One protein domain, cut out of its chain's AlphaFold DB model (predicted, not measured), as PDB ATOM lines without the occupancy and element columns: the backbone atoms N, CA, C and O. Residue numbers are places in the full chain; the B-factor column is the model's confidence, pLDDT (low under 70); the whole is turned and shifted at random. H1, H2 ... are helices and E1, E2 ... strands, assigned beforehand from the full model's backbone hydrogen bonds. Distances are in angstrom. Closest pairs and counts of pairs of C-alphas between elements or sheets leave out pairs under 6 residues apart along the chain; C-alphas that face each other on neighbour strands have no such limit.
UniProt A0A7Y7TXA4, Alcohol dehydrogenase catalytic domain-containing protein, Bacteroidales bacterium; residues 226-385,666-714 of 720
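AT A GLANCE: This is residues 226 to 385 and 666 to 714 of the 720 residues of the protein "Alcohol dehydrogenase catalytic domain-containing protein" of Bacteroidales bacterium (UniProt A0A7Y7TXA4). A strongly twisted, branched sheet of seven strands makes the core, with short H5 over one face and H7 over the other. H3 and H4 pair in a small lobe at one end, while residues 706 to 714, of which 706 to 713 belong to H8, and loop residues 274 to 281 stick out. The 209 printed residues run E1 H1 H2 E2 E3 H3 H4 E4 E5 H5 H6 E6 H7 E7 H8, a mixed class and a mixed sheet. The whole is compact, with a radius of gyration of the C-alphas of 18.5 A and spans of 50 by 42 by 39 A.

HOW THE PARTS SIT: E1, residues 226 to 234, has antiparallel E2, residues 263 to 271, on one side, with N 229 and O 267 at 2.8 A. On its other side are antiparallel E4, residues 347 to 351, with N 228 and O 348 at 2.8 A, and E7, residues 694 to 697, with N 695 and O 233 at 2.8 A. H1, residues 237 to 243, touches H7, residues 672 to 683, through 679 to 683 alone, closest at C-alphas 240 and 679, 6.5 A, a steep tilt of 40 degrees, opposite ways. H2, residues 249 to 255, is close to H1 but not clearly touching, at 7.5 A between C-alphas 252 and 242. E2 and E3, residues 300 to 303, form a hairpin, with N 266 and O 301 at 2.9 A. H3, residues 313 to 318, touches H4, residues 325 to 329, closest at C-alphas 318 and 326, 5.0 A. E5, residues 355 to 358, is antiparallel to E3, with N 302 and O 356 at 2.8 A. H5, residues 365 to 368, is on the sheet at a height of 7.0 A, on the opposite face from H7. H6, residues 371 to 383, only grazes it with 371 to 373. E6, residues 667 to 669, is parallel to E7, with N 669 and O 696 at 2.8 A; E6, H7 and E7 form a strand-helix-strand unit, two parallel strands with a helix between, its crossover right-handed. H8, residues 701 to 713, is not on the sheet. O i to N i+4 pairs are within hydrogen-bond range throughout H1, H2, H3, H7 and H8, in 8 of 9 in H6 and 0 of 1 in H4, which has 2 of 2 O i to N i+3 pairs; H5 is too short.

IN THESE COORDINATES: E1 begins at C-alpha 226 (-42.930, 6.107, 0.056) and spans 21.3 A; E2 spans 21.9 A, H6 17.9 A, H7 17.6 A. H8, 18.3 A, ends at C-alpha 713 (-62.951, -0.095, 19.102).

THE WHOLE: Gly 385 and Ala 714 have the C-alphas farthest apart, 60.6 A. Residues 386 to 665 are cut out, leaving 35.6 A between C-alphas 385 and 666. The links E2 to E3 and H4 to E4 are long. Mean pLDDT of the printed part is 77.6; 52 residues are under 70, among them 273 to 294 and 702 to 714.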
ATOM      1  N   ILE A 226     -41.843   5.484   0.808       86.69
ATOM      2  CA  ILE A 226     -42.930   6.107   0.056       86.69
ATOM      3  C   ILE A 226     -44.222   5.368   0.377       86.69
ATOM      4  O   ILE A 226     -44.265   4.141   0.297       86.69
ATOM      5  N   GLN A 227     -45.278   6.105   0.724       89.62
ATOM      6  CA  GLN A 227     -46.612   5.530   0.855       89.62
ATOM      7  C   GLN A 227     -47.272   5.449  -0.516       89.62
ATOM      8  O   GLN A 227     -47.392   6.434  -1.250       89.62
ATOM      9  N   LEU A 228     -47.737   4.250  -0.811       92.44
ATOM     10  CA  LEU A 228     -48.376   3.842  -2.038       92.44
ATOM     11  C   LEU A 228     -49.842   3.533  -1.776       92.44
ATOM     12  O   LEU A 228     -50.199   2.974  -0.739       92.44
ATOM     13  N   GLU A 229     -50.678   3.879  -2.741       92.56
ATOM     14  CA  GLU A 229     -52.046   3.397  -2.853       92.56
ATOM     15  C   GLU A 229     -52.112   2.333  -3.938       92.56
ATOM     16  O   GLU A 229     -51.604   2.540  -5.043       92.56
ATOM     17  N   HIS A 230     -52.707   1.186  -3.605       92.44
ATOM     18  CA  HIS A 230     -52.877   0.091  -4.555       92.44
ATOM     19  C   HIS A 230     -53.702   0.559  -5.749       92.44
ATOM     20  O   HIS A 230     -54.792   1.095  -5.573       92.44
ATOM     21  N   LEU A 231     -53.190   0.305  -6.952       94.12
ATOM     22  CA  LEU A 231     -53.923   0.548  -8.188       94.12
ATOM     23  C   LEU A 231     -54.385  -0.782  -8.782       94.12
ATOM     24  O   LEU A 231     -55.577  -1.060  -8.839       94.12
ATOM     25  N   LEU A 232     -53.435  -1.640  -9.161       95.00
ATOM     26  CA  LEU A 232     -53.715  -2.971  -9.696       95.00
ATOM     27  C   LEU A 232     -52.692  -3.984  -9.187       95.00
ATOM     28  O   LEU A 232     -51.510  -3.674  -9.005       95.00
ATOM     29  N   THR A 233     -53.131  -5.231  -9.031       95.00
ATOM     30  CA  THR A 233     -52.214  -6.371  -8.990       95.00
ATOM     31  C   THR A 233     -52.714  -7.491  -9.883       95.00
ATOM     32  O   THR A 233     -53.921  -7.709  -9.979       95.00
ATOM     33  N   SER A 234     -51.806  -8.226 -10.514       93.56
ATOM     34  CA  SER A 234     -52.148  -9.465 -11.198       93.56
ATOM     35  C   SER A 234     -51.893 -10.695 -10.330       93.56
ATOM     36  O   SER A 234     -50.962 -10.737  -9.529       93.56
ATOM     37  N   ILE A 235     -52.747 -11.713 -10.479       92.06
ATOM     38  CA  ILE A 235     -52.606 -12.980  -9.747       92.06
ATOM     39  C   ILE A 235     -51.509 -13.827 -10.402       92.06
ATOM     40  O   ILE A 235     -51.587 -14.181 -11.588       92.06
ATOM     41  N   CYS A 236     -50.506 -14.214  -9.618       91.38
ATOM     42  CA  CYS A 236     -49.497 -15.194  -9.999       91.38
ATOM     43  C   CYS A 236     -49.916 -16.608  -9.582       91.38
ATOM     44  O   CYS A 236     -50.655 -16.819  -8.618       91.38
ATOM     45  N   THR A 237     -49.377 -17.627 -10.254       85.75
ATOM     46  CA  THR A 237     -49.529 -19.024  -9.822       85.75
ATOM     47  C   THR A 237     -49.017 -19.230  -8.392       85.75
ATOM     48  O   THR A 237     -49.606 -20.009  -7.641       85.75
ATOM     49  N   SER A 238     -47.974 -18.507  -7.965       85.56
ATOM     50  CA  SER A 238     -47.479 -18.575  -6.584       85.56
ATOM     51  C   SER A 238     -48.517 -18.123  -5.551       85.56
ATOM     52  O   SER A 238     -48.625 -18.786  -4.517       85.56
ATOM     53  N   ASP A 239     -49.317 -17.091  -5.847       90.50
ATOM     54  CA  ASP A 239     -50.412 -16.638  -4.981       90.50
ATOM     55  C   ASP A 239     -51.479 -17.735  -4.855       90.50
ATOM     56  O   ASP A 239     -51.963 -18.006  -3.759       90.50
ATOM     57  N   THR A 240     -51.796 -18.438  -5.954       86.38
ATOM     58  CA  THR A 240     -52.792 -19.526  -5.929       86.38
ATOM     59  C   THR A 240     -52.378 -20.688  -5.025       86.38
ATOM     60  O   THR A 240     -53.236 -21.283  -4.378       86.38
ATOM     61  N   TYR A 241     -51.077 -20.990  -4.927       84.12
ATOM     62  CA  TYR A 241     -50.576 -22.015  -4.009       84.12
ATOM     63  C   TYR A 241     -50.756 -21.607  -2.544       84.12
ATOM     64  O   TYR A 241     -51.100 -22.450  -1.723       84.12
ATOM     65  N   TYR A 242     -50.550 -20.333  -2.199       85.19
ATOM     66  CA  TYR A 242     -50.838 -19.851  -0.844       85.19
ATOM     67  C   TYR A 242     -52.335 -19.860  -0.551       85.19
ATOM     68  O   TYR A 242     -52.743 -20.388   0.478       85.19
ATOM     69  N   PHE A 243     -53.145 -19.358  -1.482       85.06
ATOM     70  CA  PHE A 243     -54.599 -19.310  -1.353       85.06
ATOM     71  C   PHE A 243     -55.215 -20.703  -1.133       85.06
ATOM     72  O   PHE A 243     -56.058 -20.897  -0.261       85.06
ATOM     73  N   LYS A 244     -54.736 -21.711  -1.871       81.25
ATOM     74  CA  LYS A 244     -55.181 -23.109  -1.743       81.25
ATOM     75  C   LYS A 244     -54.525 -23.886  -0.605       81.25
ATOM     76  O   LYS A 244     -54.863 -25.049  -0.424       81.25
ATOM     77  N   HIS A 245     -53.584 -23.283   0.121       80.94
ATOM     78  CA  HIS A 245     -52.739 -23.986   1.091       80.94
ATOM     79  C   HIS A 245     -51.952 -25.160   0.465       80.94
ATOM     80  O   HIS A 245     -51.617 -26.134   1.132       80.94
ATOM     81  N   ASP A 246     -51.610 -25.046  -0.821       76.56
ATOM     82  CA  ASP A 246     -50.880 -26.036  -1.621       76.56
ATOM     83  C   ASP A 246     -49.374 -25.701  -1.652       76.56
ATOM     84  O   ASP A 246     -48.748 -25.431  -2.681       76.56
ATOM     85  N   LYS A 247     -48.791 -25.610  -0.453       75.75
ATOM     86  CA  LYS A 247     -47.355 -25.417  -0.204       75.75
ATOM     87  C   LYS A 247     -46.908 -26.388   0.889       75.75
ATOM     88  O   LYS A 247     -47.722 -26.764   1.729       75.75
ATOM     89  N   PRO A 248     -45.602 -26.714   0.969       71.12
ATOM     90  CA  PRO A 248     -45.076 -27.464   2.103       71.12
ATOM     91  C   PRO A 248     -45.462 -26.805   3.432       71.12
ATOM     92  O   PRO A 248     -45.275 -25.595   3.594       71.12
ATOM     93  N   LEU A 249     -45.945 -27.601   4.390       66.38
ATOM     94  CA  LEU A 249     -46.445 -27.126   5.685       66.38
ATOM     95  C   LEU A 249     -45.496 -26.160   6.388       66.38
ATOM     96  O   LEU A 249     -45.937 -25.149   6.932       66.38
ATOM     97  N   ALA A 250     -44.200 -26.474   6.384       69.88
ATOM     98  CA  ALA A 250     -43.190 -25.647   7.027       69.88
ATOM     99  C   ALA A 250     -43.248 -24.197   6.516       69.88
ATOM    100  O   ALA A 250     -43.169 -23.268   7.311       69.88
ATOM    101  N   LYS A 251     -43.494 -23.994   5.213       72.44
ATOM    102  CA  LYS A 251     -43.632 -22.656   4.619       72.44
ATOM    103  C   LYS A 251     -44.950 -21.985   4.970       72.44
ATOM    104  O   LYS A 251     -44.959 -20.777   5.166       72.44
ATOM    105  N   LEU A 252     -46.053 -22.732   5.019       76.62
ATOM    106  CA  LEU A 252     -47.344 -22.171   5.432       76.62
ATOM    107  C   LEU A 252     -47.280 -21.705   6.890       76.62
ATOM    108  O   LEU A 252     -47.657 -20.580   7.190       76.62
ATOM    109  N   THR A 253     -46.705 -22.532   7.764       74.19
ATOM    110  CA  THR A 253     -46.534 -22.233   9.193       74.19
ATOM    111  C   THR A 253     -45.591 -21.055   9.429       74.19
ATOM    112  O   THR A 253     -45.843 -20.240  10.306       74.19
ATOM    113  N   GLU A 254     -44.503 -20.964   8.661       80.19
ATOM    114  CA  GLU A 254     -43.530 -19.869   8.757       80.19
ATOM    115  C   GLU A 254     -44.126 -18.520   8.326       80.19
ATOM    116  O   GLU A 254     -43.762 -17.487   8.881       80.19
ATOM    117  N   ARG A 255     -44.988 -18.514   7.301       83.44
ATOM    118  CA  ARG A 255     -45.297 -17.290   6.545       83.44
ATOM    119  C   ARG A 255     -46.706 -16.762   6.750       83.44
ATOM    120  O   ARG A 255     -46.918 -15.588   6.484       83.44
ATOM    121  N   LEU A 256     -47.660 -17.598   7.154       81.19
ATOM    122  CA  LEU A 256     -49.035 -17.159   7.388       81.19
ATOM    123  C   LEU A 256     -49.200 -16.566   8.800       81.19
ATOM    124  O   LEU A 256     -48.597 -17.083   9.743       81.19
ATOM    125  N   PRO A 257     -50.057 -15.538   8.979       82.50
ATOM    126  CA  PRO A 257     -50.865 -14.855   7.958       82.50
ATOM    127  C   PRO A 257     -50.023 -13.968   7.020       82.50
ATOM    128  O   PRO A 257     -49.058 -13.348   7.455       82.50
ATOM    129  N   LEU A 258     -50.411 -13.903   5.740       85.88
ATOM    130  CA  LEU A 258     -49.673 -13.208   4.678       85.88
ATOM    131  C   LEU A 258     -50.636 -12.490   3.730       85.88
ATOM    132  O   LEU A 258     -51.529 -13.125   3.169       85.88
ATOM    133  N   VAL A 259     -50.425 -11.194   3.493       89.25
ATOM    134  CA  VAL A 259     -51.119 -10.483   2.404       89.25
ATOM    135  C   VAL A 259     -50.536 -10.922   1.054       89.25
ATOM    136  O   VAL A 259     -49.316 -10.936   0.884       89.25
ATOM    137  N   LEU A 260     -51.390 -11.277   0.090       91.88
ATOM    138  CA  LEU A 260     -50.981 -11.724  -1.252       91.88
ATOM    139  C   LEU A 260     -50.796 -10.551  -2.238       91.88
ATOM    140  O   LEU A 260     -51.073  -9.398  -1.907       91.88
ATOM    141  N   GLY A 261     -50.323 -10.853  -3.453       93.62
ATOM    142  CA  GLY A 261     -50.067  -9.871  -4.511       93.62
ATOM    143  C   GLY A 261     -48.619  -9.375  -4.540       93.62
ATOM    144  O   GLY A 261     -48.098  -8.855  -3.552       93.62
ATOM    145  N   HIS A 262     -47.952  -9.560  -5.676       95.50
ATOM    146  CA  HIS A 262     -46.564  -9.130  -5.903       95.50
ATOM    147  C   HIS A 262     -46.290  -8.677  -7.343       95.50
ATOM    148  O   HIS A 262     -45.210  -8.176  -7.624       95.50
ATOM    149  N   GLU A 263     -47.262  -8.809  -8.241       95.94
ATOM    150  CA  GLU A 263     -47.212  -8.254  -9.592       95.94
ATOM    151  C   GLU A 263     -48.075  -6.986  -9.586       95.94
ATOM    152  O   GLU A 263     -49.293  -7.091  -9.714       95.94
ATOM    153  N   THR A 264     -47.515  -5.810  -9.277       96.12
ATOM    154  CA  THR A 264     -48.339  -4.655  -8.866       96.12
ATOM    155  C   THR A 264     -47.872  -3.302  -9.400       96.12
ATOM    156  O   THR A 264     -46.678  -3.032  -9.547       96.12
ATOM    157  N   VAL A 265     -48.861  -2.437  -9.636       96.81
ATOM    158  CA  VAL A 265     -48.703  -0.997  -9.849       96.81
ATOM    159  C   VAL A 265     -49.470  -0.223  -8.783       96.81
ATOM    160  O   VAL A 265     -50.486  -0.690  -8.261       96.81
ATOM    161  N   ALA A 266     -48.983   0.972  -8.471       96.62
ATOM    162  CA  ALA A 266     -49.513   1.818  -7.412       96.62
ATOM    163  C   ALA A 266     -49.400   3.310  -7.752       96.62
ATOM    164  O   ALA A 266     -48.671   3.697  -8.668       96.62
ATOM    165  N   ILE A 267     -50.100   4.142  -6.982       95.31
ATOM    166  CA  ILE A 267     -50.008   5.606  -7.038       95.31
ATOM    167  C   ILE A 267     -49.315   6.111  -5.774       95.31
ATOM    168  O   ILE A 267     -49.653   5.711  -4.658       95.31
ATOM    169  N   VAL A 268     -48.362   7.023  -5.931       91.62
ATOM    170  CA  VAL A 268     -47.660   7.649  -4.807       91.62
ATOM    171  C   VAL A 268     -48.585   8.626  -4.083       91.62
ATOM    172  O   VAL A 268     -49.093   9.574  -4.683       91.62
ATOM    173  N   ARG A 269     -48.786   8.427  -2.777       90.31
ATOM    174  CA  ARG A 269     -49.633   9.299  -1.943       90.31
ATOM    175  C   ARG A 269     -48.851  10.210  -1.021       90.31
ATOM    176  O   ARG A 269     -49.261  11.348  -0.819       90.31
ATOM    177  N   GLU A 270     -47.725   9.744  -0.505       85.50
ATOM    178  CA  GLU A 270     -46.893  10.537   0.390       85.50
ATOM    179  C   GLU A 270     -45.433  10.092   0.276       85.50
ATOM    180  O   GLU A 270     -45.138   8.910   0.095       85.50
ATOM    181  N   VAL A 271     -44.513  11.053   0.367       80.12
ATOM    182  CA  VAL A 271     -43.067  10.821   0.320       80.12
ATOM    183  C   VAL A 271     -42.492  11.207   1.678       80.12
ATOM    184  O   VAL A 271     -42.627  12.359   2.091       80.12
ATOM    185  N   GLY A 272     -41.839  10.266   2.367       71.56
ATOM    186  CA  GLY A 272     -41.238  10.532   3.673       71.56
ATOM    187  C   GLY A 272     -40.201  11.662   3.600       71.56
ATOM    188  O   GLY A 272     -39.200  11.559   2.883       71.56
ATOM    189  N   LEU A 273     -40.427  12.752   4.343       60.25
ATOM    190  CA  LEU A 273     -39.552  13.932   4.354       60.25
ATOM    191  C   LEU A 273     -38.159  13.583   4.903       60.25
ATOM    192  O   LEU A 273     -38.013  13.082   6.017       60.25
ATOM    193  N   ASN A 274     -37.103  13.900   4.149       53.12
ATOM    194  CA  ASN A 274     -35.727  13.651   4.573       53.12
ATOM    195  C   ASN A 274     -35.116  14.895   5.239       53.12
ATOM    196  O   ASN A 274     -34.940  15.916   4.579       53.12
ATOM    197  N   LYS A 275     -34.711  14.816   6.517       39.06
ATOM    198  CA  LYS A 275     -33.905  15.877   7.167       39.06
ATOM    199  C   LYS A 275     -32.391  15.733   6.957       39.06
ATOM    200  O   LYS A 275     -31.658  16.594   7.430       39.06
ATOM    201  N   LYS A 276     -31.919  14.699   6.248       35.78
ATOM    202  CA  LYS A 276     -30.562  14.576   5.670       35.78
ATOM    203  C   LYS A 276     -30.474  13.255   4.899       35.78
ATOM    204  O   LYS A 276     -30.133  12.221   5.465       35.78
ATOM    205  N   TYR A 277     -30.781  13.289   3.605       39.09
ATOM    206  CA  TYR A 277     -30.498  12.156   2.729       39.09
ATOM    207  C   TYR A 277     -28.990  12.109   2.459       39.09
ATOM    208  O   TYR A 277     -28.443  13.031   1.857       39.09
ATOM    209  N   ASN A 278     -28.321  11.051   2.921       33.50
ATOM    210  CA  ASN A 278     -26.970  10.709   2.489       33.50
ATOM    211  C   ASN A 278     -27.114   9.833   1.232       33.50
ATOM    212  O   ASN A 278     -27.566   8.691   1.364       33.50
ATOM    213  N   PRO A 279     -26.786  10.323   0.022       41.12
ATOM    214  CA  PRO A 279     -26.741   9.460  -1.152       41.12
ATOM    215  C   PRO A 279     -25.728   8.334  -0.893       41.12
ATOM    216  O   PRO A 279     -24.610   8.590  -0.436       41.12
ATOM    217  N   ARG A 280     -26.109   7.075  -1.155       33.91
ATOM    218  CA  ARG A 280     -25.124   5.982  -1.242       33.91
ATOM    219  C   ARG A 280     -24.074   6.337  -2.323       33.91
ATOM    220  O   ARG A 280     -24.387   7.103  -3.234       33.91
ATOM    221  N   PRO A 281     -22.819   5.863  -2.217       33.62
ATOM    222  CA  PRO A 281     -21.688   6.470  -2.926       33.62
ATOM    223  C   PRO A 281     -21.653   6.142  -4.433       33.62
ATOM    224  O   PRO A 281     -21.810   4.979  -4.784       33.62
ATOM    225  N   LYS A 282     -21.353   7.175  -5.255       39.38
ATOM    226  CA  LYS A 282     -20.894   7.226  -6.680       39.38
ATOM    227  C   LYS A 282     -21.683   6.346  -7.680       39.38
ATOM    228  O   LYS A 282     -21.448   5.149  -7.735       39.38
ATOM    229  N   LYS A 283     -22.668   6.803  -8.472       41.50
ATOM    230  CA  LYS A 283     -22.944   8.002  -9.315       41.50
ATOM    231  C   LYS A 283     -22.452   7.994 -10.780       41.50
ATOM    232  O   LYS A 283     -22.656   8.981 -11.465       41.50
ATOM    233  N   GLU A 284     -21.856   6.924 -11.307       44.66
ATOM    234  CA  GLU A 284     -21.452   6.943 -12.735       44.66
ATOM    235  C   GLU A 284     -22.073   5.804 -13.563       44.66
ATOM    236  O   GLU A 284     -22.587   6.078 -14.642       44.66
ATOM    237  N   ASP A 285     -22.220   4.588 -13.017       38.91
ATOM    238  CA  ASP A 285     -22.918   3.487 -13.720       38.91
ATOM    239  C   ASP A 285     -24.373   3.261 -13.255       38.91
ATOM    240  O   ASP A 285     -25.179   2.642 -13.955       38.91
ATOM    241  N   PHE A 286     -24.733   3.781 -12.074       40.62
ATOM    242  CA  PHE A 286     -26.037   3.558 -11.430       40.62
ATOM    243  C   PHE A 286     -27.129   4.554 -11.850       40.62
ATOM    244  O   PHE A 286     -28.302   4.182 -11.876       40.62
ATOM    245  N   ASP A 287     -26.761   5.777 -12.249       41.53
ATOM    246  CA  ASP A 287     -27.702   6.820 -12.701       41.53
ATOM    247  C   ASP A 287     -28.410   6.426 -14.020       41.53
ATOM    248  O   ASP A 287     -29.377   7.049 -14.433       41.53
ATOM    249  N   LYS A 288     -27.988   5.355 -14.699       41.03
ATOM    250  CA  LYS A 288     -28.705   4.801 -15.859       41.03
ATOM    251  C   LYS A 288     -29.972   4.021 -15.477       41.03
ATOM    252  O   LYS A 288     -30.905   3.953 -16.273       41.03
ATOM    253  N   TYR A 289     -29.967   3.376 -14.311       40.09
ATOM    254  CA  TYR A 289     -30.956   2.365 -13.908       40.09
ATOM    255  C   TYR A 289     -31.741   2.763 -12.657       40.09
ATOM    256  O   TYR A 289     -32.436   1.942 -12.072       40.09
ATOM    257  N   LEU A 290     -31.599   3.998 -12.196       42.47
ATOM    258  CA  LEU A 290     -32.449   4.573 -11.165       42.47
ATOM    259  C   LEU A 290     -33.385   5.574 -11.829       42.47
ATOM    260  O   LEU A 290     -33.043   6.161 -12.855       42.47
ATOM    261  N   ASN A 291     -34.557   5.783 -11.228       47.94
ATOM    262  CA  ASN A 291     -35.383   6.943 -11.535       47.94
ATOM    263  C   ASN A 291     -34.523   8.203 -11.315       47.94
ATOM    264  O   ASN A 291     -34.436   8.717 -10.203       47.94
ATOM    265  N   ASN A 292     -33.873   8.703 -12.371       42.97
ATOM    266  CA  ASN A 292     -33.246  10.030 -12.375       42.97
ATOM    267  C   ASN A 292     -34.290  11.129 -12.141       42.97
ATOM    268  O   ASN A 292     -33.953  12.270 -11.831       42.97
ATOM    269  N   GLU A 293     -35.568  10.773 -12.278       52.41
ATOM    270  CA  GLU A 293     -36.705  11.590 -11.916       52.41
ATOM    271  C   GLU A 293     -37.034  11.449 -10.431       52.41
ATOM    272  O   GLU A 293     -37.141  10.358  -9.869       52.41
ATOM    273  N   THR A 294     -37.233  12.593  -9.785       69.12
ATOM    274  CA  THR A 294     -37.708  12.637  -8.405       69.12
ATOM    275  C   THR A 294     -39.122  12.055  -8.354       69.12
ATOM    276  O   THR A 294     -40.015  12.598  -9.000       69.12
ATOM    277  N   ILE A 295     -39.328  10.967  -7.601       79.44
ATOM    278  CA  ILE A 295     -40.669  10.430  -7.325       79.44
ATOM    279  C   ILE A 295     -41.442  11.454  -6.486       79.44
ATOM    280  O   ILE A 295     -40.963  11.902  -5.440       79.44
ATOM    281  N   THR A 296     -42.642  11.804  -6.935       82.81
ATOM    282  CA  THR A 296     -43.523  12.799  -6.318       82.81
ATOM    283  C   THR A 296     -44.932  12.257  -6.103       82.81
ATOM    284  O   THR A 296     -45.329  11.239  -6.665       82.81
ATOM    285  N   VAL A 297     -45.702  12.935  -5.250       86.75
ATOM    286  CA  VAL A 297     -47.111  12.598  -5.007       86.75
ATOM    287  C   VAL A 297     -47.904  12.678  -6.312       86.75
ATOM    288  O   VAL A 297     -47.834  13.676  -7.022       86.75
ATOM    289  N   GLY A 298     -48.680  11.632  -6.597       88.62
ATOM    290  CA  GLY A 298     -49.461  11.478  -7.824       88.62
ATOM    291  C   GLY A 298     -48.770  10.666  -8.920       88.62
ATOM    292  O   GLY A 298     -49.439  10.288  -9.880       88.62
ATOM    293  N   ASP A 299     -47.479  10.351  -8.785       88.75
ATOM    294  CA  ASP A 299     -46.786   9.508  -9.761       88.75
ATOM    295  C   ASP A 299     -47.333   8.071  -9.752       88.75
ATOM    296  O   ASP A 299     -47.598   7.487  -8.696       88.75
ATOM    297  N   HIS A 300     -47.460   7.494 -10.948       93.06
ATOM    298  CA  HIS A 300     -47.734   6.075 -11.148       93.06
ATOM    299  C   HIS A 300     -46.420   5.299 -11.117       93.06
ATOM    300  O   HIS A 300     -45.449   5.672 -11.781       93.06
ATOM    301  N   VAL A 301     -46.390   4.212 -10.349       93.44
ATOM    302  CA  VAL A 301     -45.187   3.395 -10.172       93.44
ATOM    303  C   VAL A 301     -45.471   1.907 -10.338       93.44
ATOM    304  O   VAL A 301     -46.497   1.399  -9.885       93.44
ATOM    305  N   VAL A 302     -44.543   1.197 -10.974       94.31
ATOM    306  CA  VAL A 302     -44.390  -0.254 -10.838       94.31
ATOM    307  C   VAL A 302     -43.615  -0.525  -9.559       94.31
ATOM    308  O   VAL A 302     -42.605   0.131  -9.292       94.31
ATOM    309  N   VAL A 303     -44.062  -1.514  -8.788       95.06
ATOM    310  CA  VAL A 303     -43.356  -1.960  -7.586       95.06
ATOM    311  C   VAL A 303     -42.544  -3.200  -7.916       95.06
ATOM    312  O   VAL A 303     -43.081  -4.205  -8.376       95.06
ATOM    313  N   ILE A 304     -41.243  -3.138  -7.656       93.19
ATOM    314  CA  ILE A 304     -40.359  -4.297  -7.723       93.19
ATOM    315  C   ILE A 304     -40.553  -5.050  -6.406       93.19
ATOM    316  O   ILE A 304     -40.098  -4.553  -5.381       93.19
ATOM    317  N   PRO A 305     -41.200  -6.228  -6.379       94.69
ATOM    318  CA  PRO A 305     -41.624  -6.898  -5.148       94.69
ATOM    319  C   PRO A 305     -40.473  -7.358  -4.252       94.69
ATOM    320  O   PRO A 305     -40.725  -7.803  -3.129       94.69
ATOM    321  N   GLN A 306     -39.236  -7.295  -4.746       89.94
ATOM    322  CA  GLN A 306     -38.042  -7.817  -4.111       89.94
ATOM    323  C   GLN A 306     -37.147  -6.700  -3.558       89.94
ATOM    324  O   GLN A 306     -36.614  -5.903  -4.321       89.94
ATOM    325  N   ILE A 307     -36.858  -6.752  -2.256       87.94
ATOM    326  CA  ILE A 307     -35.907  -5.871  -1.569       87.94
ATOM    327  C   ILE A 307     -34.714  -6.715  -1.067       87.94
ATOM    328  O   ILE A 307     -34.832  -7.438  -0.071       87.94
ATOM    329  N   PRO A 308     -33.548  -6.697  -1.743       84.50
ATOM    330  CA  PRO A 308     -32.317  -7.295  -1.243       84.50
ATOM    331  C   PRO A 308     -31.798  -6.566   0.004       84.50
ATOM    332  O   PRO A 308     -31.875  -5.346   0.120       84.50
ATOM    333  N   CYS A 309     -31.151  -7.293   0.920       83.75
ATOM    334  CA  CYS A 309     -30.659  -6.714   2.178       83.75
ATOM    335  C   CYS A 309     -29.500  -5.713   2.022       83.75
ATOM    336  O   CYS A 309     -29.092  -5.099   3.009       83.75
ATOM    337  N   ALA A 310     -28.902  -5.620   0.827       77.25
ATOM    338  CA  ALA A 310     -27.718  -4.823   0.479       77.25
ATOM    339  C   ALA A 310     -26.438  -5.113   1.296       77.25
ATOM    340  O   ALA A 310     -25.395  -4.513   1.033       77.25
ATOM    341  N   LYS A 311     -26.500  -6.032   2.267       78.94
ATOM    342  CA  LYS A 311     -25.442  -6.302   3.247       78.94
ATOM    343  C   LYS A 311     -24.780  -7.658   3.071       78.94
ATOM    344  O   LYS A 311     -23.642  -7.780   3.504       78.94
ATOM    345  N   CYS A 312     -25.442  -8.673   2.509       76.81
ATOM    346  CA  CYS A 312     -24.857 -10.014   2.373       76.81
ATOM    347  C   CYS A 312     -23.720 -10.037   1.342       76.81
ATOM    348  O   CYS A 312     -23.571  -9.101   0.557       76.81
ATOM    349  N   LYS A 313     -22.922 -11.113   1.343       77.62
ATOM    350  CA  LYS A 313     -21.793 -11.283   0.417       77.62
ATOM    351  C   LYS A 313     -22.228 -11.071  -1.034       77.62
ATOM    352  O   LYS A 313     -21.649 -10.231  -1.709       77.62
ATOM    353  N   THR A 314     -23.303 -11.739  -1.447       75.38
ATOM    354  CA  THR A 314     -23.842 -11.653  -2.806       75.38
ATOM    355  C   THR A 314     -24.206 -10.230  -3.207       75.38
ATOM    356  O   THR A 314     -23.776  -9.778  -4.260       75.38
ATOM    357  N   CYS A 315     -24.932  -9.500  -2.352       73.19
ATOM    358  CA  CYS A 315     -25.260  -8.101  -2.622       73.19
ATOM    359  C   CYS A 315     -24.004  -7.227  -2.678       73.19
ATOM    360  O   CYS A 315     -23.895  -6.378  -3.548       73.19
ATOM    361  N   ARG A 316     -23.046  -7.429  -1.762       72.19
ATOM    362  CA  ARG A 316     -21.808  -6.637  -1.722       72.19
ATOM    363  C   ARG A 316     -20.935  -6.829  -2.953       72.19
ATOM    364  O   ARG A 316     -20.335  -5.866  -3.407       72.19
ATOM    365  N   GLU A 317     -20.859  -8.058  -3.450       65.94
ATOM    366  CA  GLU A 317     -20.054  -8.425  -4.616       65.94
ATOM    367  C   GLU A 317     -20.745  -8.087  -5.943       65.94
ATOM    368  O   GLU A 317     -20.061  -7.924  -6.949       65.94
ATOM    369  N   SER A 318     -22.078  -7.962  -5.964       61.91
ATOM    370  CA  SER A 318     -22.817  -7.529  -7.156       61.91
ATOM    371  C   SER A 318     -22.966  -6.015  -7.281       61.91
ATOM    372  O   SER A 318     -23.172  -5.532  -8.397       61.91
ATOM    373  N   HIS A 319     -22.822  -5.269  -6.174       52.28
ATOM    374  CA  HIS A 319     -22.879  -3.804  -6.157       52.28
ATOM    375  C   HIS A 319     -21.915  -3.198  -7.183       52.28
ATOM    376  O   HIS A 319     -20.711  -3.441  -7.145       52.28
ATOM    377  N   GLY A 320     -22.446  -2.364  -8.078       45.66
ATOM    378  CA  GLY A 320     -21.650  -1.613  -9.059       45.66
ATOM    379  C   GLY A 320     -21.325  -2.366 -10.346       45.66
ATOM    380  O   GLY A 320     -20.648  -1.811 -11.202       45.66
ATOM    381  N   THR A 321     -21.782  -3.610 -10.516       44.62
ATOM    382  CA  THR A 321     -21.519  -4.369 -11.745       44.62
ATOM    383  C   THR A 321     -22.681  -4.253 -12.732       44.62
ATOM    384  O   THR A 321     -23.846  -4.356 -12.363       44.62
ATOM    385  N   VAL A 322     -22.367  -4.119 -14.025       38.28
ATOM    386  CA  VAL A 322     -23.336  -4.064 -15.146       38.28
ATOM    387  C   VAL A 322     -24.199  -5.349 -15.258       38.28
ATOM    388  O   VAL A 322     -25.170  -5.408 -16.010       38.28
ATOM    389  N   ASN A 323     -23.857  -6.384 -14.479       46.44
ATOM    390  CA  ASN A 323     -24.493  -7.697 -14.400       46.44
ATOM    391  C   ASN A 323     -25.129  -7.933 -13.018       46.44
ATOM    392  O   ASN A 323     -24.894  -8.980 -12.413       46.44
ATOM    393  N   ASP A 324     -25.938  -6.978 -12.539       54.34
ATOM    394  CA  ASP A 324     -26.578  -6.894 -11.204       54.34
ATOM    395  C   ASP A 324     -27.568  -8.039 -10.854       54.34
ATOM    396  O   ASP A 324     -28.521  -7.905 -10.092       54.34
ATOM    397  N   PHE A 325     -27.346  -9.231 -11.402       56.47
ATOM    398  CA  PHE A 325     -28.030 -10.476 -11.075       56.47
ATOM    399  C   PHE A 325     -27.922 -10.845  -9.590       56.47
ATOM    400  O   PHE A 325     -28.696 -11.665  -9.108       56.47
ATOM    401  N   GLY A 326     -26.944 -10.299  -8.858       62.34
ATOM    402  CA  GLY A 326     -26.713 -10.641  -7.454       62.34
ATOM    403  C   GLY A 326     -27.869 -10.283  -6.524       62.34
ATOM    404  O   GLY A 326     -28.047 -10.959  -5.511       62.34
ATOM    405  N   GLU A 327     -28.707  -9.307  -6.886       71.06
ATOM    406  CA  GLU A 327     -29.908  -8.969  -6.116       71.06
ATOM    407  C   GLU A 327     -30.849 -10.170  -5.973       71.06
ATOM    408  O   GLU A 327     -31.317 -10.449  -4.869       71.06
ATOM    409  N   ASN A 328     -31.057 -10.936  -7.051       74.06
ATOM    410  CA  ASN A 328     -31.925 -12.128  -7.088       74.06
ATOM    411  C   ASN A 328     -31.459 -13.241  -6.159       74.06
ATOM    412  O   ASN A 328     -32.259 -14.040  -5.677       74.06
ATOM    413  N   TYR A 329     -30.158 -13.270  -5.895       75.06
ATOM    414  CA  TYR A 329     -29.502 -14.281  -5.078       75.06
ATOM    415  C   TYR A 329     -29.182 -13.757  -3.672       75.06
ATOM    416  O   TYR A 329     -28.350 -14.322  -2.959       75.06
ATOM    417  N   CYS A 330     -29.820 -12.658  -3.261       78.50
ATOM    418  CA  CYS A 330     -29.731 -12.180  -1.898       78.50
ATOM    419  C   CYS A 330     -30.323 -13.216  -0.930       78.50
ATOM    420  O   CYS A 330     -31.497 -13.574  -0.995       78.50
ATOM    421  N   GLU A 331     -29.504 -13.667   0.014       79.69
ATOM    422  CA  GLU A 331     -29.880 -14.704   0.982       79.69
ATOM    423  C   GLU A 331     -30.906 -14.208   2.012       79.69
ATOM    424  O   GLU A 331     -31.672 -14.995   2.554       79.69
ATOM    425  N   ASN A 332     -30.938 -12.893   2.249       84.38
ATOM    426  CA  ASN A 332     -31.807 -12.224   3.224       84.38
ATOM    427  C   ASN A 332     -32.793 -11.283   2.526       84.38
ATOM    428  O   ASN A 332     -33.026 -10.157   2.963       84.38
ATOM    429  N   VAL A 333     -33.290 -11.715   1.374       86.94
ATOM    430  CA  VAL A 333     -34.205 -10.946   0.539       86.94
ATOM    431  C   VAL A 333     -35.601 -10.876   1.152       86.94
ATOM    432  O   VAL A 333     -36.155 -11.897   1.565       86.94
ATOM    433  N   GLN A 334     -36.198  -9.689   1.162       90.56
ATOM    434  CA  GLN A 334     -37.625  -9.519   1.424       90.56
ATOM    435  C   GLN A 334     -38.380  -9.538   0.096       90.56
ATOM    436  O   GLN A 334     -37.930  -8.953  -0.885       90.56
ATOM    437  N   HIS A 335     -39.505 -10.242   0.042       92.38
ATOM    438  CA  HIS A 335     -40.313 -10.377  -1.161       92.38
ATOM    439  C   HIS A 335     -41.802 -10.365  -0.823       92.38
ATOM    440  O   HIS A 335     -42.266 -11.180  -0.014       92.38
ATOM    441  N   MET A 336     -42.540  -9.470  -1.482       94.38
ATOM    442  CA  MET A 336     -43.999  -9.354  -1.377       94.38
ATOM    443  C   MET A 336     -44.695 -10.693  -1.643       94.38
ATOM    444  O   MET A 336     -44.240 -11.475  -2.481       94.38
ATOM    445  N   ALA A 337     -45.773 -10.973  -0.907       93.00
ATOM    446  CA  ALA A 337     -46.538 -12.219  -0.996       93.00
ATOM    447  C   ALA A 337     -45.669 -13.492  -0.880       93.00
ATOM    448  O   ALA A 337     -45.958 -14.539  -1.462       93.00
ATOM    449  N   SER A 338     -44.568 -13.414  -0.123       90.44
ATOM    450  CA  SER A 338     -43.700 -14.563   0.146       90.44
ATOM    451  C   SER A 338     -43.213 -14.597   1.587       90.44
ATOM    452  O   SER A 338     -43.553 -15.517   2.319       90.44
ATOM    453  N   ASN A 339     -42.406 -13.624   1.994       89.06
ATOM    454  CA  ASN A 339     -41.903 -13.465   3.366       89.06
ATOM    455  C   ASN A 339     -42.081 -12.022   3.868       89.06
ATOM    456  O   ASN A 339     -41.481 -11.619   4.859       89.06
ATOM    457  N   MET A 340     -42.895 -11.252   3.149       90.00
ATOM    458  CA  MET A 340     -43.347  -9.907   3.459       90.00
ATOM    459  C   MET A 340     -44.752  -9.742   2.872       90.00
ATOM    460  O   MET A 340     -45.047 -10.320   1.822       90.00
ATOM    461  N   ASP A 341     -45.592  -8.947   3.533       91.94
ATOM    462  CA  ASP A 341     -46.935  -8.618   3.053       91.94
ATOM    463  C   ASP A 341     -46.911  -8.056   1.624       91.94
ATOM    464  O   ASP A 341     -46.081  -7.212   1.275       91.94
ATOM    465  N   GLY A 342     -47.829  -8.562   0.804       93.81
ATOM    466  CA  GLY A 342     -48.031  -8.183  -0.585       93.81
ATOM    467  C   GLY A 342     -48.810  -6.887  -0.793       93.81
ATOM    468  O   GLY A 342     -48.980  -6.068   0.114       93.81
ATOM    469  N   SER A 343     -49.258  -6.682  -2.024       93.25
ATOM    470  CA  SER A 343     -49.906  -5.454  -2.489       93.25
ATOM    471  C   SER A 343     -51.418  -5.408  -2.294       93.25
ATOM    472  O   SER A 343     -51.954  -4.308  -2.344       93.25
ATOM    473  N   LEU A 344     -52.103  -6.533  -2.030       89.31
ATOM    474  CA  LEU A 344     -53.567  -6.591  -1.850       89.31
ATOM    475  C   LEU A 344     -54.036  -5.958  -0.530       89.31
ATOM    476  O   LEU A 344     -54.548  -6.614   0.375       89.31
ATOM    477  N   ARG A 345     -53.839  -4.649  -0.429       86.12
ATOM    478  CA  ARG A 345     -54.179  -3.765   0.682       86.12
ATOM    479  C   ARG A 345     -54.392  -2.364   0.125       86.12
ATOM    480  O   ARG A 345     -53.788  -1.998  -0.872       86.12
ATOM    481  N   THR A 346     -55.219  -1.559   0.783       83.50
ATOM    482  CA  THR A 346     -55.565  -0.217   0.285       83.50
ATOM    483  C   THR A 346     -54.347   0.703   0.175       83.50
ATOM    484  O   THR A 346     -54.200   1.415  -0.815       83.50
ATOM    485  N   LYS A 347     -53.448   0.672   1.169       86.12
ATOM    486  CA  LYS A 347     -52.213   1.467   1.191       86.12
ATOM    487  C   LYS A 347     -51.044   0.718   1.807       86.12
ATOM    488  O   LYS A 347     -51.249  -0.187   2.621       86.12
ATOM    489  N   TYR A 348     -49.825   1.119   1.443       89.56
ATOM    490  CA  TYR A 348     -48.602   0.595   2.038       89.56
ATOM    491  C   TYR A 348     -47.350   1.430   1.835       89.56
ATOM    492  O   TYR A 348     -47.203   2.091   0.818       89.56
ATOM    493  N   SER A 349     -46.414   1.344   2.780       88.38
ATOM    494  CA  SER A 349     -45.065   1.884   2.609       88.38
ATOM    495  C   SER A 349     -44.180   0.945   1.788       88.38
ATOM    496  O   SER A 349     -44.272  -0.282   1.919       88.38
ATOM    497  N   TYR A 350     -43.303   1.522   0.971       90.19
ATOM    498  CA  TYR A 350     -42.276   0.795   0.233       90.19
ATOM    499  C   TYR A 350     -40.983   1.599   0.092       90.19
ATOM    500  O   TYR A 350     -40.988   2.827   0.194       90.19
ATOM    501  N   ASP A 351     -39.872   0.903  -0.142       85.00
ATOM    502  CA  ASP A 351     -38.578   1.537  -0.390       85.00
ATOM    503  C   ASP A 351     -38.568   2.154  -1.797       85.00
ATOM    504  O   ASP A 351     -38.865   1.491  -2.794       85.00
ATOM    505  N   LYS A 352     -38.224   3.443  -1.867       80.81
ATOM    506  CA  LYS A 352     -38.200   4.224  -3.107       80.81
ATOM    507  C   LYS A 352     -37.277   3.643  -4.185       80.81
ATOM    508  O   LYS A 352     -37.542   3.849  -5.366       80.81
ATOM    509  N   ASP A 353     -36.208   2.942  -3.798       79.62
ATOM    510  CA  ASP A 353     -35.205   2.404  -4.727       79.62
ATOM    511  C   ASP A 353     -35.729   1.167  -5.492       79.62
ATOM    512  O   ASP A 353     -35.068   0.677  -6.414       79.62
ATOM    513  N   PHE A 354     -36.915   0.674  -5.113       85.44
ATOM    514  CA  PHE A 354     -37.618  -0.471  -5.699       85.44
ATOM    515  C   PHE A 354     -38.948  -0.074  -6.347       85.44
ATOM    516  O   PHE A 354     -39.840  -0.900  -6.528       85.44
ATOM    517  N   LEU A 355     -39.071   1.201  -6.712       87.38
ATOM    518  CA  LEU A 355     -40.193   1.744  -7.466       87.38
ATOM    519  C   LEU A 355     -39.693   2.250  -8.811       87.38
ATOM    520  O   LEU A 355     -38.648   2.893  -8.875       87.38
ATOM    521  N   ILE A 356     -40.444   2.003  -9.881       85.19
ATOM    522  CA  ILE A 356     -40.149   2.545 -11.212       85.19
ATOM    523  C   ILE A 356     -41.328   3.384 -11.670       85.19
ATOM    524  O   ILE A 356     -42.445   2.879 -11.764       85.19
ATOM    525  N   LYS A 357     -41.082   4.660 -11.960       83.88
ATOM    526  CA  LYS A 357     -42.107   5.565 -12.481       83.88
ATOM    527  C   LYS A 357     -42.464   5.202 -13.926       83.88
ATOM    528  O   LYS A 357     -41.578   4.889 -14.717       83.88
ATOM    529  N   TYR A 358     -43.746   5.278 -14.278       84.00
ATOM    530  CA  TYR A 358     -44.216   5.144 -15.660       84.00
ATOM    531  C   TYR A 358     -45.322   6.157 -15.976       84.00
ATOM    532  O   TYR A 358     -45.997   6.651 -15.074       84.00
ATOM    533  N   ASP A 359     -45.503   6.476 -17.262       82.69
ATOM    534  CA  ASP A 359     -46.596   7.336 -17.725       82.69
ATOM    535  C   ASP A 359     -47.790   6.473 -18.177       82.69
ATOM    536  O   ASP A 359     -47.670   5.766 -19.188       82.69
ATOM    537  N   PRO A 360     -48.951   6.536 -17.492       86.44
ATOM    538  CA  PRO A 360     -50.140   5.774 -17.865       86.44
ATOM    539  C   PRO A 360     -50.717   6.154 -19.240       86.44
ATOM    540  O   PRO A 360     -51.523   5.410 -19.794       86.44
ATOM    541  N   LYS A 361     -50.314   7.295 -19.821       81.00
ATOM    542  CA  LYS A 361     -50.673   7.680 -21.198       81.00
ATOM    543  C   LYS A 361     -49.875   6.921 -22.256       81.00
ATOM    544  O   LYS A 361     -50.316   6.853 -23.400       81.00
ATOM    545  N   ILE A 362     -48.705   6.398 -21.890       80.62
ATOM    546  CA  ILE A 362     -47.832   5.608 -22.767       80.62
ATOM    547  C   ILE A 362     -48.076   4.117 -22.525       80.62
ATOM    548  O   ILE A 362     -48.246   3.359 -23.477       80.62
ATOM    549  N   ILE A 363     -48.113   3.704 -21.257       85.94
ATOM    550  CA  ILE A 363     -48.331   2.315 -20.847       85.94
ATOM    551  C   ILE A 363     -49.598   2.263 -19.986       85.94
ATOM    552  O   ILE A 363     -49.539   2.675 -18.829       85.94
ATOM    553  N   PRO A 364     -50.729   1.747 -20.497       90.19
ATOM    554  CA  PRO A 364     -51.935   1.552 -19.694       90.19
ATOM    555  C   PRO A 364     -51.648   0.755 -18.414       90.19
ATOM    556  O   PRO A 364     -50.811  -0.152 -18.415       90.19
ATOM    557  N   ASN A 365     -52.355   1.058 -17.321       93.25
ATOM    558  CA  ASN A 365     -52.109   0.437 -16.011       93.25
ATOM    559  C   ASN A 365     -52.237  -1.100 -16.071       93.25
ATOM    560  O   ASN A 365     -51.483  -1.824 -15.420       93.25
ATOM    561  N   GLU A 366     -53.163  -1.593 -16.892       91.88
ATOM    562  CA  GLU A 366     -53.445  -3.007 -17.130       91.88
ATOM    563  C   GLU A 366     -52.273  -3.744 -17.785       91.88
ATOM    564  O   GLU A 366     -52.118  -4.946 -17.588       91.88
ATOM    565  N   LEU A 367     -51.430  -3.031 -18.537       90.69
ATOM    566  CA  LEU A 367     -50.182  -3.558 -19.087       90.69
ATOM    567  C   LEU A 367     -49.010  -3.342 -18.139       90.69
ATOM    568  O   LEU A 367     -48.197  -4.246 -17.969       90.69
ATOM    569  N   ALA A 368     -48.927  -2.175 -17.497       92.75
ATOM    570  CA  ALA A 368     -47.848  -1.858 -16.568       92.75
ATOM    571  C   ALA A 368     -47.781  -2.861 -15.400       92.75
ATOM    572  O   ALA A 368     -46.688  -3.229 -14.968       92.75
ATOM    573  N   VAL A 369     -48.925  -3.387 -14.944       95.19
ATOM    574  CA  VAL A 369     -48.993  -4.450 -13.922       95.19
ATOM    575  C   VAL A 369     -48.275  -5.744 -14.343       95.19
ATOM    576  O   VAL A 369     -47.772  -6.474 -13.490       95.19
ATOM    577  N   LEU A 370     -48.134  -6.000 -15.650       95.19
ATOM    578  CA  LEU A 370     -47.413  -7.156 -16.196       95.19
ATOM    579  C   LEU A 370     -45.887  -6.975 -16.193       95.19
ATOM    580  O   LEU A 370     -45.167  -7.879 -16.614       95.19
ATOM    581  N   THR A 371     -45.363  -5.843 -15.714       95.69
ATOM    582  CA  THR A 371     -43.912  -5.596 -15.688       95.69
ATOM    583  C   THR A 371     -43.162  -6.668 -14.901       95.69
ATOM    584  O   THR A 371     -42.140  -7.145 -15.380       95.69
ATOM    585  N   GLU A 372     -43.663  -7.078 -13.731       96.00
ATOM    586  CA  GLU A 372     -43.041  -8.122 -12.899       96.00
ATOM    587  C   GLU A 372     -42.847  -9.433 -13.683       96.00
ATOM    588  O   GLU A 372     -41.695  -9.859 -13.842       96.00
ATOM    589  N   PRO A 373     -43.896 -10.042 -14.273       95.00
ATOM    590  CA  PRO A 373     -43.712 -11.306 -14.970       95.00
ATOM    591  C   PRO A 373     -42.889 -11.168 -16.262       95.00
ATOM    592  O   PRO A 373     -42.156 -12.097 -16.614       95.00
ATOM    593  N   PHE A 374     -42.933 -10.020 -16.953       96.00
ATOM    594  CA  PHE A 374     -42.025  -9.758 -18.077       96.00
ATOM    595  C   PHE A 374     -40.570  -9.614 -17.618       96.00
ATOM    596  O   PHE A 374     -39.678 -10.158 -18.271       96.00
ATOM    597  N   ALA A 375     -40.312  -8.947 -16.492       92.94
ATOM    598  CA  ALA A 375     -38.971  -8.752 -15.949       92.94
ATOM    599  C   ALA A 375     -38.295 -10.089 -15.629       92.94
ATOM    600  O   ALA A 375     -37.110 -10.262 -15.920       92.94
ATOM    601  N   GLN A 376     -39.045 -11.061 -15.100       92.94
ATOM    602  CA  GLN A 376     -38.549 -12.422 -14.874       92.94
ATOM    603  C   GLN A 376     -38.074 -13.098 -16.167       92.94
ATOM    604  O   GLN A 376     -37.030 -13.748 -16.188       92.94
ATOM    605  N   LEU A 377     -38.786 -12.907 -17.276       93.50
ATOM    606  CA  LEU A 377     -38.399 -13.485 -18.563       93.50
ATOM    607  C   LEU A 377     -37.279 -12.703 -19.251       93.50
ATOM    608  O   LEU A 377     -36.395 -13.309 -19.851       93.50
ATOM    609  N   VAL A 378     -37.251 -11.376 -19.120       88.56
ATOM    610  CA  VAL A 378     -36.106 -10.559 -19.548       88.56
ATOM    611  C   VAL A 378     -34.842 -11.027 -18.833       88.56
ATOM    612  O   VAL A 378     -33.818 -11.255 -19.476       88.56
ATOM    613  N   GLN A 379     -34.932 -11.254 -17.521       84.69
ATOM    614  CA  GLN A 379     -33.854 -11.816 -16.721       84.69
ATOM    615  C   GLN A 379     -33.391 -13.171 -17.277       84.69
ATOM    616  O   GLN A 379     -32.194 -13.349 -17.509       84.69
ATOM    617  N   VAL A 380     -34.323 -14.094 -17.548       85.56
ATOM    618  CA  VAL A 380     -34.029 -15.411 -18.144       85.56
ATOM    619  C   VAL A 380     -33.273 -15.263 -19.464       85.56
ATOM    620  O   VAL A 380     -32.208 -15.855 -19.639       85.56
ATOM    621  N   LEU A 381     -33.777 -14.438 -20.380       85.12
ATOM    622  CA  LEU A 381     -33.202 -14.267 -21.715       85.12
ATOM    623  C   LEU A 381     -31.813 -13.607 -21.669       85.12
ATOM    624  O   LEU A 381     -30.885 -14.087 -22.325       85.12
ATOM    625  N   ARG A 382     -31.613 -12.595 -20.816       77.50
ATOM    626  CA  ARG A 382     -30.286 -12.004 -20.557       77.50
ATOM    627  C   ARG A 382     -29.297 -13.046 -20.050       77.50
ATOM    628  O   ARG A 382     -28.157 -13.145 -20.507       77.50
ATOM    629  N   GLU A 383     -29.732 -13.857 -19.098       76.75
ATOM    630  CA  GLU A 383     -28.911 -14.889 -18.487       76.75
ATOM    631  C   GLU A 383     -28.606 -16.071 -19.421       76.75
ATOM    632  O   GLU A 383     -27.574 -16.724 -19.225       76.75
ATOM    633  N   LEU A 384     -29.449 -16.303 -20.432       76.50
ATOM    634  CA  LEU A 384     -29.218 -17.205 -21.567       76.50
ATOM    635  C   LEU A 384     -28.325 -16.591 -22.655       76.50
ATOM    636  O   LEU A 384     -27.883 -17.299 -23.553       76.50
ATOM    637  N   GLY A 385     -27.988 -15.304 -22.544       72.75
ATOM    638  CA  GLY A 385     -27.071 -14.613 -23.448       72.75
ATOM    639  C   GLY A 385     -27.730 -13.977 -24.666       72.75
ATOM    640  O   GLY A 385     -27.001 -13.539 -25.560       72.75
ATOM    641  N   ILE A 666     -60.854  -6.787 -15.324       84.12
ATOM    642  CA  ILE A 666     -60.410  -6.350 -14.003       84.12
ATOM    643  C   ILE A 666     -61.501  -6.772 -13.013       84.12
ATOM    644  O   ILE A 666     -62.684  -6.504 -13.238       84.12
ATOM    645  N   ILE A 667     -61.124  -7.523 -11.980       87.88
ATOM    646  CA  ILE A 667     -62.048  -7.921 -10.923       87.88
ATOM    647  C   ILE A 667     -61.914  -6.890  -9.813       87.88
ATOM    648  O   ILE A 667     -60.925  -6.878  -9.078       87.88
ATOM    649  N   THR A 668     -62.918  -6.027  -9.718       89.00
ATOM    650  CA  THR A 668     -63.071  -5.080  -8.621       89.00
ATOM    651  C   THR A 668     -63.468  -5.840  -7.363       89.00
ATOM    652  O   THR A 668     -64.543  -6.433  -7.300       89.00
ATOM    653  N   ILE A 669     -62.594  -5.836  -6.361       87.88
ATOM    654  CA  ILE A 669     -62.873  -6.445  -5.064       87.88
ATOM    655  C   ILE A 669     -63.736  -5.473  -4.265       87.88
ATOM    656  O   ILE A 669     -63.322  -4.347  -3.984       87.88
ATOM    657  N   THR A 670     -64.938  -5.910  -3.906       82.06
ATOM    658  CA  THR A 670     -65.885  -5.185  -3.046       82.06
ATOM    659  C   THR A 670     -66.149  -5.941  -1.745       82.06
ATOM    660  O   THR A 670     -66.347  -5.321  -0.702       82.06
ATOM    661  N   GLU A 671     -66.082  -7.273  -1.800       72.81
ATOM    662  CA  GLU A 671     -66.250  -8.203  -0.685       72.81
ATOM    663  C   GLU A 671     -65.234  -9.359  -0.764       72.81
ATOM    664  O   GLU A 671     -64.579  -9.580  -1.782       72.81
ATOM    665  N   THR A 672     -65.101 -10.141   0.310       70.44
ATOM    666  CA  THR A 672     -64.166 -11.283   0.361       70.44
ATOM    667  C   THR A 672     -64.465 -12.347  -0.697       70.44
ATOM    668  O   THR A 672     -63.539 -12.907  -1.276       70.44
ATOM    669  N   ARG A 673     -65.743 -12.568  -1.029       75.19
ATOM    670  CA  ARG A 673     -66.167 -13.531  -2.057       75.19
ATOM    671  C   ARG A 673     -65.646 -13.187  -3.460       75.19
ATOM    672  O   ARG A 673     -65.463 -14.085  -4.286       75.19
ATOM    673  N   ASP A 674     -65.377 -11.911  -3.740       83.56
ATOM    674  CA  ASP A 674     -64.793 -11.499  -5.020       83.56
ATOM    675  C   ASP A 674     -63.368 -12.045  -5.180       83.56
ATOM    676  O   ASP A 674     -62.977 -12.429  -6.285       83.56
ATOM    677  N   LEU A 675     -62.614 -12.152  -4.075       82.94
ATOM    678  CA  LEU A 675     -61.292 -12.777  -4.070       82.94
ATOM    679  C   LEU A 675     -61.403 -14.273  -4.364       82.94
ATOM    680  O   LEU A 675     -60.690 -14.753  -5.244       82.94
ATOM    681  N   ASP A 676     -62.323 -14.990  -3.710       81.81
ATOM    682  CA  ASP A 676     -62.545 -16.420  -3.970       81.81
ATOM    683  C   ASP A 676     -62.825 -16.661  -5.459       81.81
ATOM    684  O   ASP A 676     -62.138 -17.449  -6.115       81.81
ATOM    685  N   SER A 677     -63.748 -15.880  -6.031       82.62
ATOM    686  CA  SER A 677     -64.071 -15.947  -7.457       82.62
ATOM    687  C   SER A 677     -62.867 -15.616  -8.346       82.62
ATOM    688  O   SER A 677     -62.652 -16.258  -9.379       82.62
ATOM    689  N   ALA A 678     -62.064 -14.614  -7.980       85.88
ATOM    690  CA  ALA A 678     -60.893 -14.227  -8.753       85.88
ATOM    691  C   ALA A 678     -59.811 -15.310  -8.759       85.88
ATOM    692  O   ALA A 678     -59.238 -15.610  -9.816       85.88
ATOM    693  N   PHE A 679     -59.543 -15.926  -7.607       85.94
ATOM    694  CA  PHE A 679     -58.602 -17.032  -7.499       85.94
ATOM    695  C   PHE A 679     -59.120 -18.260  -8.250       85.94
ATOM    696  O   PHE A 679     -58.375 -18.792  -9.073       85.94
ATOM    697  N   GLU A 680     -60.394 -18.636  -8.085       81.81
ATOM    698  CA  GLU A 680     -61.057 -19.711  -8.842       81.81
ATOM    699  C   GLU A 680     -60.867 -19.575 -10.350       81.81
ATOM    700  O   GLU A 680     -60.388 -20.492 -11.026       81.81
ATOM    701  N   LYS A 681     -61.158 -18.385 -10.877       79.81
ATOM    702  CA  LYS A 681     -60.952 -18.076 -12.292       79.81
ATOM    703  C   LYS A 681     -59.477 -18.150 -12.673       79.81
ATOM    704  O   LYS A 681     -59.156 -18.568 -13.779       79.81
ATOM    705  N   SER A 682     -58.556 -17.728 -11.805       79.50
ATOM    706  CA  SER A 682     -57.106 -17.678 -12.087       79.50
ATOM    707  C   SER A 682     -56.463 -19.044 -12.296       79.50
ATOM    708  O   SER A 682     -55.557 -19.161 -13.115       79.50
ATOM    709  N   TYR A 683     -56.939 -20.083 -11.609       74.38
ATOM    710  CA  TYR A 683     -56.454 -21.451 -11.828       74.38
ATOM    711  C   TYR A 683     -57.384 -22.311 -12.694       74.38
ATOM    712  O   TYR A 683     -57.058 -23.475 -12.958       74.38
ATOM    713  N   SER A 684     -58.530 -21.779 -13.132       71.94
ATOM    714  CA  SER A 684     -59.409 -22.477 -14.069       71.94
ATOM    715  C   SER A 684     -58.707 -22.717 -15.408       71.94
ATOM    716  O   SER A 684     -57.924 -21.903 -15.898       71.94
ATOM    717  N   LYS A 685     -58.982 -23.878 -16.011       67.75
ATOM    718  CA  LYS A 685     -58.410 -24.290 -17.301       67.75
ATOM    719  C   LYS A 685     -59.277 -23.882 -18.499       67.75
ATOM    720  O   LYS A 685     -58.899 -24.198 -19.631       67.75
ATOM    721  N   GLU A 686     -60.407 -23.219 -18.259       67.06
ATOM    722  CA  GLU A 686     -61.335 -22.775 -19.299       67.06
ATOM    723  C   GLU A 686     -60.768 -21.604 -20.115       67.06
ATOM    724  O   GLU A 686     -60.083 -20.723 -19.603       67.06
ATOM    725  N   GLU A 687     -61.077 -21.590 -21.410       61.88
ATOM    726  CA  GLU A 687     -60.559 -20.619 -22.386       61.88
ATOM    727  C   GLU A 687     -60.991 -19.177 -22.111       61.88
ATOM    728  O   GLU A 687     -60.205 -18.249 -22.299       61.88
ATOM    729  N   GLN A 688     -62.207 -18.994 -21.591       62.22
ATOM    730  CA  GLN A 688     -62.709 -17.683 -21.170       62.22
ATOM    731  C   GLN A 688     -61.859 -17.040 -20.060       62.22
ATOM    732  O   GLN A 688     -61.991 -15.854 -19.795       62.22
ATOM    733  N   TYR A 689     -60.966 -17.810 -19.432       67.56
ATOM    734  CA  TYR A 689     -60.045 -17.351 -18.399       67.56
ATOM    735  C   TYR A 689     -58.576 -17.366 -18.867       67.56
ATOM    736  O   TYR A 689     -57.656 -17.398 -18.048       67.56
ATOM    737  N   TRP A 690     -58.315 -17.333 -20.178       82.81
ATOM    738  CA  TRP A 690     -56.965 -17.140 -20.724       82.81
ATOM    739  C   TRP A 690     -56.297 -15.853 -20.204       82.81
ATOM    740  O   TRP A 690     -56.973 -14.857 -19.947       82.81
ATOM    741  N   GLY A 691     -54.965 -15.866 -20.072       86.62
ATOM    742  CA  GLY A 691     -54.177 -14.667 -19.785       86.62
ATOM    743  C   GLY A 691     -53.909 -14.411 -18.297       86.62
ATOM    744  O   GLY A 691     -53.627 -15.346 -17.543       86.62
ATOM    745  N   LYS A 692     -53.915 -13.140 -17.879       89.00
ATOM    746  CA  LYS A 692     -53.597 -12.693 -16.510       89.00
ATOM    747  C   LYS A 692     -54.800 -12.019 -15.854       89.00
ATOM    748  O   LYS A 692     -55.439 -11.158 -16.447       89.00
ATOM    749  N   THR A 693     -55.137 -12.440 -14.635       90.56
ATOM    750  CA  THR A 693     -56.237 -11.855 -13.847       90.56
ATOM    751  C   THR A 693     -55.755 -10.622 -13.136       90.56
ATOM    752  O   THR A 693     -54.783 -10.726 -12.392       90.56
ATOM    753  N   LEU A 694     -56.448  -9.505 -13.323       92.00
ATOM    754  CA  LEU A 694     -56.146  -8.251 -12.648       92.00
ATOM    755  C   LEU A 694     -57.151  -8.011 -11.523       92.00
ATOM    756  O   LEU A 694     -58.342  -8.285 -11.682       92.00
ATOM    757  N   LEU A 695     -56.655  -7.500 -10.404       92.81
ATOM    758  CA  LEU A 695     -57.421  -7.152  -9.219       92.81
ATOM    759  C   LEU A 695     -57.245  -5.668  -8.909       92.81
ATOM    760  O   LEU A 695     -56.117  -5.191  -8.749       92.81
ATOM    761  N   GLU A 696     -58.362  -4.976  -8.734       91.81
ATOM    762  CA  GLU A 696     -58.415  -3.637  -8.144       91.81
ATOM    763  C   GLU A 696     -59.252  -3.676  -6.864       91.81
ATOM    764  O   GLU A 696     -60.090  -4.561  -6.683       91.81
ATOM    765  N   LEU A 697     -59.020  -2.729  -5.962       86.88
ATOM    766  CA  LEU A 697     -59.811  -2.600  -4.742       86.88
ATOM    767  C   LEU A 697     -60.858  -1.505  -4.949       86.88
ATOM    768  O   LEU A 697     -60.514  -0.409  -5.378       86.88
ATOM    769  N   SER A 698     -62.119  -1.793  -4.630       81.94
ATOM    770  CA  SER A 698     -63.184  -0.791  -4.670       81.94
ATOM    771  C   SER A 698     -62.995   0.263  -3.582       81.94
ATOM    772  O   SER A 698     -62.712  -0.071  -2.428       81.94
ATOM    773  N   ASP A 699     -63.315   1.518  -3.895       73.69
ATOM    774  CA  ASP A 699     -63.434   2.592  -2.903       73.69
ATOM    775  C   ASP A 699     -64.460   2.259  -1.802       73.69
ATOM    776  O   ASP A 699     -64.347   2.732  -0.670       73.69
ATOM    777  N   THR A 700     -65.434   1.381  -2.087       70.31
ATOM    778  CA  THR A 700     -66.427   0.908  -1.105       70.31
ATOM    779  C   THR A 700     -65.827   0.041   0.003       70.31
ATOM    780  O   THR A 700     -66.457  -0.115   1.048       70.31
ATOM    781  N   ILE A 701     -64.609  -0.487  -0.171       70.00
ATOM    782  CA  ILE A 701     -63.887  -1.198   0.893       70.00
ATOM    783  C   ILE A 701     -63.475  -0.231   2.010       70.00
ATOM    784  O   ILE A 701     -63.427  -0.626   3.174       70.00
ATOM    785  N   ILE A 702     -63.212   1.045   1.700       66.31
ATOM    786  CA  ILE A 702     -62.748   2.027   2.692       66.31
ATOM    787  C   ILE A 702     -63.795   2.245   3.807       66.31
ATOM    788  O   ILE A 702     -63.423   2.129   4.979       66.31
ATOM    789  N   PRO A 703     -65.090   2.489   3.505       60.97
ATOM    790  CA  PRO A 703     -66.151   2.515   4.513       60.97
ATOM    791  C   PRO A 703     -66.264   1.225   5.332       60.97
ATOM    792  O   PRO A 703     -66.389   1.301   6.551       60.97
ATOM    793  N   ILE A 704     -66.152   0.051   4.698       65.12
ATOM    794  CA  ILE A 704     -66.231  -1.249   5.387       65.12
ATOM    795  C   ILE A 704     -65.093  -1.382   6.405       65.12
ATOM    796  O   ILE A 704     -65.331  -1.741   7.555       65.12
ATOM    797  N   ILE A 705     -63.861  -1.025   6.026       64.06
ATOM    798  CA  ILE A 705     -62.716  -0.997   6.948       64.06
ATOM    799  C   ILE A 705     -62.971  -0.015   8.101       64.06
ATOM    800  O   ILE A 705     -62.646  -0.317   9.250       64.06
ATOM    801  N   ALA A 706     -63.545   1.157   7.819       62.94
ATOM    802  CA  ALA A 706     -63.856   2.150   8.844       62.94
ATOM    803  C   ALA A 706     -64.923   1.657   9.838       62.94
ATOM    804  O   ALA A 706     -64.815   1.937  11.033       62.94
ATOM    805  N   ASP A 707     -65.919   0.902   9.378       62.34
ATOM    806  CA  ASP A 707     -66.953   0.333  10.241       62.34
ATOM    807  C   ASP A 707     -66.436  -0.869  11.045       62.34
ATOM    808  O   ASP A 707     -66.666  -0.912  12.253       62.34
ATOM    809  N   ILE A 708     -65.617  -1.751  10.450       64.38
ATOM    810  CA  ILE A 708     -64.890  -2.809  11.185       64.38
ATOM    811  C   ILE A 708     -64.074  -2.189  12.325       64.38
ATOM    812  O   ILE A 708     -64.136  -2.660  13.457       64.38
ATOM    813  N   LYS A 709     -63.358  -1.088  12.063       62.66
ATOM    814  CA  LYS A 709     -62.602  -0.366  13.097       62.66
ATOM    815  C   LYS A 709     -63.486   0.155  14.226       62.66
ATOM    816  O   LYS A 709     -63.099   0.043  15.387       62.66
ATOM    817  N   LYS A 710     -64.647   0.744  13.916       62.66
ATOM    818  CA  LYS A 710     -65.586   1.225  14.947       62.66
ATOM    819  C   LYS A 710     -66.083   0.076  15.817       62.66
ATOM    820  O   LYS A 710     -66.200   0.238  17.028       62.66
ATOM    821  N   GLU A 711     -66.370  -1.075  15.218       61.56
ATOM    822  CA  GLU A 711     -66.819  -2.253  15.954       61.56
ATOM    823  C   GLU A 711     -65.696  -2.886  16.795       61.56
ATOM    824  O   GLU A 711     -65.940  -3.242  17.950       61.56
ATOM    825  N   GLU A 712     -64.459  -2.929  16.282       61.56
ATOM    826  CA  GLU A 712     -63.268  -3.347  17.038       61.56
ATOM    827  C   GLU A 712     -62.988  -2.413  18.227       61.56
ATOM    828  O   GLU A 712     -62.741  -2.881  19.339       61.56
ATOM    829  N   GLN A 713     -63.075  -1.091  18.028       64.69
ATOM    830  CA  GLN A 713     -62.951  -0.095  19.102       64.69
ATOM    831  C   GLN A 713     -64.074  -0.217  20.141       64.69
ATOM    832  O   GLN A 713     -63.858   0.069  21.317       64.69
ATOM    833  N   ALA A 714     -65.256  -0.681  19.727       65.00
ATOM    834  CA  ALA A 714     -66.382  -0.973  20.608       65.00
ATOM    835  C   ALA A 714     -66.276  -2.343  21.313       65.00
ATOM    836  O   ALA A 714     -67.207  -2.730  22.023       65.00
TER     837      ALA A 714